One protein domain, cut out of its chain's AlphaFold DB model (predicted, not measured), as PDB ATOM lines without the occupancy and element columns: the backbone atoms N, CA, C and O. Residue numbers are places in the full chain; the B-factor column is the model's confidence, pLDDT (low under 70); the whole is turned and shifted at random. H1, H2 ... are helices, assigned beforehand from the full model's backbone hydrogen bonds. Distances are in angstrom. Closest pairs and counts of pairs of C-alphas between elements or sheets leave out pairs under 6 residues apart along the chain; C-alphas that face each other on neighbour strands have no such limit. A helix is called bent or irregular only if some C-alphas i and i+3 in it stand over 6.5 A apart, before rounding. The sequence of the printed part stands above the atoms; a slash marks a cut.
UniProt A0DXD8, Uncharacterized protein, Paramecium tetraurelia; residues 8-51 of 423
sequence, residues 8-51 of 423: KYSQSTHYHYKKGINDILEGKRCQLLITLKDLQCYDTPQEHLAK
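AT A GLANCE: This is residues 8 to 51 of the 423 residues of an uncharacterized protein of Paramecium tetraurelia (UniProt A0DXD8). Two helices follow one another along a long, thin shape: the longer H1 meets H2 near the end of H1 and the start of H2, making a wide corner with a loop at it, and a tail with no named element runs on past H2. There is no core; residues 8 to 19 and residues 37 to 51 stick out at the two ends. The printed part has 44 residues, with two named helices in the order H1, H2 and no named strand, in the class all helix. It is extended, with a radius of gyration of the C-alphas of 15.5 A, and spans 56 by 17 by 12 A.

HOW THE PARTS SIT: H1, residues 8 to 25, has a kink of 34 degrees near residue 17. It touches H2, residues 31 to 42, with residues 20 to 24 alone, and H2 touches it with residues 32 to 33 alone. Their closest C-alphas are those of Ile 24 and Leu 33, 5.4 A apart. The two helices run the same way at a steep tilt of 43 degrees, and their centres are 20.1 A apart. Every O i to N i+4 pair is within hydrogen-bond range in H2, and 10 of 14 are in H1.

IN THESE COORDINATES: H1 begins at C-alpha 8, (218.782, 232.018, 180.851), and measures 26.1 A from first to last C-alpha. It is neither bent nor irregular, but only just: C-alphas 17 and 20 are 6.0 A apart. H2 measures 16.5 A and ends at C-alpha 42, (236.360, 245.061, 215.486).

THE WHOLE: The C-alphas of Lys 8 and Lys 51, the two farthest apart, are 55.5 A apart. The printed part has no cut, and the link from H1 to H2, five residues, is tight. Residues 8 to 19, which belong to H1, stand free, and so do residues 37 to 51, of which 37 to 42 belong to H2. The mean pLDDT of the printed part is 80.6, and residues 11 to 17 and 45 to 49 are under 70.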
ATOM      1  N   LYS A   8     219.568 230.827 180.492       79.12
ATOM      2  CA  LYS A   8     218.782 232.018 180.851       79.12
ATOM      3  C   LYS A   8     218.665 232.208 182.369       79.12
ATOM      4  O   LYS A   8     218.692 233.338 182.851       79.12
ATOM      5  N   TYR A   9     218.561 231.115 183.128       75.56
ATOM      6  CA  TYR A   9     218.440 231.152 184.589       75.56
ATOM      7  C   TYR A   9     219.802 231.100 185.320       75.56
ATOM      8  O   TYR A   9     219.900 231.562 186.459       75.56
ATOM      9  N   SER A  10     220.884 230.635 184.683       71.38
ATOM     10  CA  SER A  10     222.239 230.727 185.260       71.38
ATOM     11  C   SER A  10     222.762 232.168 185.291       71.38
ATOM     12  O   SER A  10     223.494 232.548 186.203       71.38
ATOM     13  N   GLN A  11     222.330 233.014 184.354       65.19
ATOM     14  CA  GLN A  11     222.723 234.425 184.311       65.19
ATOM     15  C   GLN A  11     222.054 235.266 185.412       65.19
ATOM     16  O   GLN A  11     222.693 236.150 185.987       65.19
ATOM     17  N   SER A  12     220.797 234.973 185.766       64.62
ATOM     18  CA  SER A  12     220.074 235.720 186.806       64.62
ATOM     19  C   SER A  12     220.588 235.419 188.217       64.62
ATOM     20  O   SER A  12     220.655 236.317 189.058       64.62
ATOM     21  N   THR A  13     221.032 234.183 188.462       60.41
ATOM     22  CA  THR A  13     221.696 233.808 189.721       60.41
ATOM     23  C   THR A  13     223.055 234.492 189.851       60.41
ATOM     24  O   THR A  13     223.376 235.025 190.910       60.41
ATOM     25  N   HIS A  14     223.817 234.586 188.761       59.62
ATOM     26  CA  HIS A  14     225.118 235.251 188.750       59.62
ATOM     27  C   HIS A  14     225.042 236.754 189.067       59.62
ATOM     28  O   HIS A  14     225.886 237.277 189.798       59.62
ATOM     29  N   TYR A  15     224.016 237.450 188.573       68.00
ATOM     30  CA  TYR A  15     223.834 238.882 188.831       68.00
ATOM     31  C   TYR A  15     223.517 239.175 190.305       68.00
ATOM     32  O   TYR A  15     224.002 240.153 190.875       68.00
ATOM     33  N   HIS A  16     222.745 238.294 190.945       64.38
ATOM     34  CA  HIS A  16     222.291 238.493 192.319       64.38
ATOM     35  C   HIS A  16     223.430 238.404 193.349       64.38
ATOM     36  O   HIS A  16     223.389 239.102 194.363       64.38
ATOM     37  N   TYR A  17     224.459 237.592 193.078       69.38
ATOM     38  CA  TYR A  17     225.640 237.476 193.943       69.38
ATOM     39  C   TYR A  17     226.736 238.482 193.590       69.38
ATOM     40  O   TYR A  17     227.402 239.004 194.483       69.38
ATOM     41  N   LYS A  18     226.898 238.816 192.304       81.44
ATOM     42  CA  LYS A  18     227.922 239.775 191.871       81.44
ATOM     43  C   LYS A  18     227.588 241.212 192.243       81.44
ATOM     44  O   LYS A  18     228.506 241.965 192.538       81.44
ATOM     45  N   LYS A  19     226.304 241.584 192.305       85.75
ATOM     46  CA  LYS A  19     225.908 242.949 192.674       85.75
ATOM     47  C   LYS A  19     226.461 243.367 194.040       85.75
ATOM     48  O   LYS A  19     227.061 244.425 194.138       85.75
ATOM     49  N   GLY A  20     226.321 242.523 195.067       85.12
ATOM     50  CA  GLY A  20     226.816 242.844 196.410       85.12
ATOM     51  C   GLY A  20     228.338 242.987 196.467       85.12
ATOM     52  O   GLY A  20     228.840 243.881 197.137       85.12
ATOM     53  N   ILE A  21     229.066 242.148 195.726       88.69
ATOM     54  CA  ILE A  21     230.531 242.216 195.637       88.69
ATOM     55  C   ILE A  21     230.960 243.479 194.884       88.69
ATOM     56  O   ILE A  21     231.818 244.207 195.368       88.69
ATOM     57  N   ASN A  22     230.335 243.776 193.745       91.12
ATOM     58  CA  ASN A  22     230.628 244.977 192.969       91.12
ATOM     59  C   ASN A  22     230.304 246.246 193.768       91.12
ATOM     60  O   ASN A  22     231.112 247.162 193.781       91.12
ATOM     61  N   ASP A  23     229.190 246.274 194.508       92.62
ATOM     62  CA  ASP A  23     228.842 247.402 195.380       92.62
ATOM     63  C   ASP A  23     229.911 247.628 196.474       92.62
ATOM     64  O   ASP A  23     230.218 248.774 196.800       92.62
ATOM     65  N   ILE A  24     230.512 246.557 197.017       94.25
ATOM     66  CA  ILE A  24     231.643 246.650 197.960       94.25
ATOM     67  C   ILE A  24     232.901 247.177 197.254       94.25
ATOM     68  O   ILE A  24     233.536 248.095 197.771       94.25
ATOM     69  N   LEU A  25     233.260 246.613 196.095       93.62
ATOM     70  CA  LEU A  25     234.468 246.976 195.338       93.62
ATOM     71  C   LEU A  25     234.420 248.418 194.815       93.62
ATOM     72  O   LEU A  25     235.429 249.114 194.830       93.62
ATOM     73  N   GLU A  26     233.244 248.883 194.402       95.88
ATOM     74  CA  GLU A  26     232.993 250.261 193.965       95.88
ATOM     75  C   GLU A  26     232.885 251.244 195.146       95.88
ATOM     76  O   GLU A  26     232.730 252.447 194.941       95.88
ATOM     77  N   GLY A  27     232.927 250.757 196.393       92.94
ATOM     78  CA  GLY A  27     232.815 251.591 197.590       92.94
ATOM     79  C   GLY A  27     231.430 252.216 197.784       92.94
ATOM     80  O   GLY A  27     231.283 253.171 198.554       92.94
ATOM     81  N   LYS A  28     230.396 251.692 197.115       95.06
ATOM     82  CA  LYS A  28     229.020 252.167 197.272       95.06
ATOM     83  C   LYS A  28     228.539 251.872 198.683       95.06
ATOM     84  O   LYS A  28     228.673 250.765 199.200       95.06
ATOM     85  N   ARG A  29     227.913 252.866 199.315       92.50
ATOM     86  CA  ARG A  29     227.348 252.708 200.658       92.50
ATOM     87  C   ARG A  29     226.193 251.700 200.622       92.50
ATOM     88  O   ARG A  29     225.065 252.049 200.291       92.50
ATOM     89  N   CYS A  30     226.476 250.456 200.990       93.88
ATOM     90  CA  CYS A  30     225.507 249.370 201.084       93.88
ATOM     91  C   CYS A  30     225.631 248.644 202.434       93.88
ATOM     92  O   CYS A  30     226.641 248.764 203.128       93.88
ATOM     93  N   GLN A  31     224.606 247.875 202.815       93.25
ATOM     94  CA  GLN A  31     224.582 247.147 204.093       93.25
ATOM     95  C   GLN A  31     225.788 246.210 204.259       93.25
ATOM     96  O   GLN A  31     226.345 246.098 205.350       93.25
ATOM     97  N   LEU A  32     226.201 245.554 203.171       91.69
ATOM     98  CA  LEU A  32     227.356 244.660 203.154       91.69
ATOM     99  C   LEU A  32     228.661 245.420 203.414       91.69
ATOM    100  O   LEU A  32     229.460 244.970 204.226       91.69
ATOM    101  N   LEU A  33     228.848 246.589 202.791       93.88
ATOM    102  CA  LEU A  33     230.025 247.430 203.014       93.88
ATOM    103  C   LEU A  33     230.068 247.983 204.443       93.88
ATOM    104  O   LEU A  33     231.141 248.033 205.033       93.88
ATOM    105  N   ILE A  34     228.921 248.374 205.010       92.56
ATOM    106  CA  ILE A  34     228.837 248.810 206.415       92.56
ATOM    107  C   ILE A  34     229.257 247.662 207.335       92.56
ATOM    108  O   ILE A  34     230.164 247.829 208.133       92.56
ATOM    109  N   THR A  35     228.678 246.473 207.142       93.62
ATOM    110  CA  THR A  35     229.009 245.286 207.945       93.62
ATOM    111  C   THR A  35     230.487 244.909 207.815       93.62
ATOM    112  O   THR A  35     231.126 244.577 208.806       93.62
ATOM    113  N   LEU A  36     231.049 244.983 206.604       93.44
ATOM    114  CA  LEU A  36     232.472 244.740 206.362       93.44
ATOM    115  C   LEU A  36     233.346 245.748 207.114       93.44
ATOM    116  O   LEU A  36     234.306 245.343 207.760       93.44
ATOM    117  N   LYS A  37     233.012 247.042 207.051       91.75
ATOM    118  CA  LYS A  37     233.747 248.089 207.768       91.75
ATOM    119  C   LYS A  37     233.637 247.926 209.279       91.75
ATOM    120  O   LYS A  37     234.646 248.054 209.955       91.75
ATOM    121  N   ASP A  38     232.459 247.583 209.791       87.31
ATOM    122  CA  ASP A  38     232.270 247.296 211.213       87.31
ATOM    123  C   ASP A  38     233.157 246.115 211.641       87.31
ATOM    124  O   ASP A  38     233.895 246.223 212.613       87.31
ATOM    125  N   LEU A  39     233.178 245.020 210.870       88.31
ATOM    126  CA  LEU A  39     234.065 243.871 211.114       88.31
ATOM    127  C   LEU A  39     235.553 244.235 211.062       88.31
ATOM    128  O   LEU A  39     236.320 243.747 211.885       88.31
ATOM    129  N   GLN A  40     235.956 245.105 210.138       85.75
ATOM    130  CA  GLN A  40     237.330 245.611 210.071       85.75
ATOM    131  C   GLN A  40     237.686 246.495 211.274       85.75
ATOM    132  O   GLN A  40     238.833 246.481 211.717       85.75
ATOM    133  N   CYS A  41     236.722 247.242 211.817       77.00
ATOM    134  CA  CYS A  41     236.911 248.016 213.042       77.00
ATOM    135  C   CYS A  41     237.085 247.103 214.268       77.00
ATOM    136  O   CYS A  41     238.001 247.348 215.056       77.00
ATOM    137  N   TYR A  42     236.305 246.016 214.366       71.19
ATOM    138  CA  TYR A  42     236.360 245.061 215.486       71.19
ATOM    139  C   TYR A  42     237.696 244.318 215.631       71.19
ATOM    140  O   TYR A  42     237.995 243.818 216.714       71.19
ATOM    141  N   ASP A  43     238.515 244.264 214.579       71.69
ATOM    142  CA  ASP A  43     239.859 243.674 214.629       71.69
ATOM    143  C   ASP A  43     240.934 244.655 215.130       71.69
ATOM    144  O   ASP A  43     242.114 244.301 215.240       71.69
ATOM    145  N   THR A  44     240.568 245.901 215.455       74.81
ATOM    146  CA  THR A  44     241.538 246.857 215.987       74.81
ATOM    147  C   THR A  44     241.754 246.649 217.495       74.81
ATOM    148  O   THR A  44     240.813 246.715 218.289       74.81
ATOM    149  N   PRO A  45     243.008 246.489 217.962       66.94
ATOM    150  CA  PRO A  45     243.323 246.272 219.379       66.94
ATOM    151  C   PRO A  45     242.854 247.416 220.298       66.94
ATOM    152  O   PRO A  45     242.757 247.242 221.512       66.94
ATOM    153  N   GLN A  46     242.560 248.589 219.730       64.38
ATOM    154  CA  GLN A  46     242.037 249.763 220.429       64.38
ATOM    155  C   GLN A  46     240.595 249.572 220.922       64.38
ATOM    156  O   GLN A  46     240.217 250.190 221.917       64.38
ATOM    157  N   GLU A  47     239.812 248.702 220.284       66.62
ATOM    158  CA  GLU A  47     238.403 248.503 220.628       66.62
ATOM    159  C   GLU A  47     238.188 247.534 221.795       66.62
ATOM    160  O   GLU A  47     237.169 247.604 222.476       66.62
ATOM    161  N   HIS A  48     239.162 246.682 222.127       65.81
ATOM    162  CA  HIS A  48     238.989 245.658 223.166       65.81
ATOM    163  C   HIS A  48     238.716 246.219 224.576       65.81
ATOM    164  O   HIS A  48     238.522 245.441 225.511       65.81
ATOM    165  N   LEU A  49     238.734 247.551 224.760       67.00
ATOM    166  CA  LEU A  49     238.612 248.261 226.043       67.00
ATOM    167  C   LEU A  49     239.571 247.710 227.116       67.00
ATOM    168  O   LEU A  49     239.412 247.947 228.314       67.00
ATOM    169  N   ALA A  50     240.580 246.961 226.678       72.56
ATOM    170  CA  ALA A  50     241.478 246.174 227.485       72.56
ATOM    171  C   ALA A  50     242.873 246.355 226.909       72.56
ATOM    172  O   ALA A  50     243.117 246.173 225.717       72.56
ATOM    173  N   LYS A  51     243.807 246.727 227.779       78.19
ATOM    174  CA  LYS A  51     245.211 246.813 227.410       78.19
ATOM    175  C   LYS A  51     245.827 245.431 227.561       78.19
ATOM    176  O   LYS A  51     245.857 244.883 228.662       78.19
TER     177      LYS A  51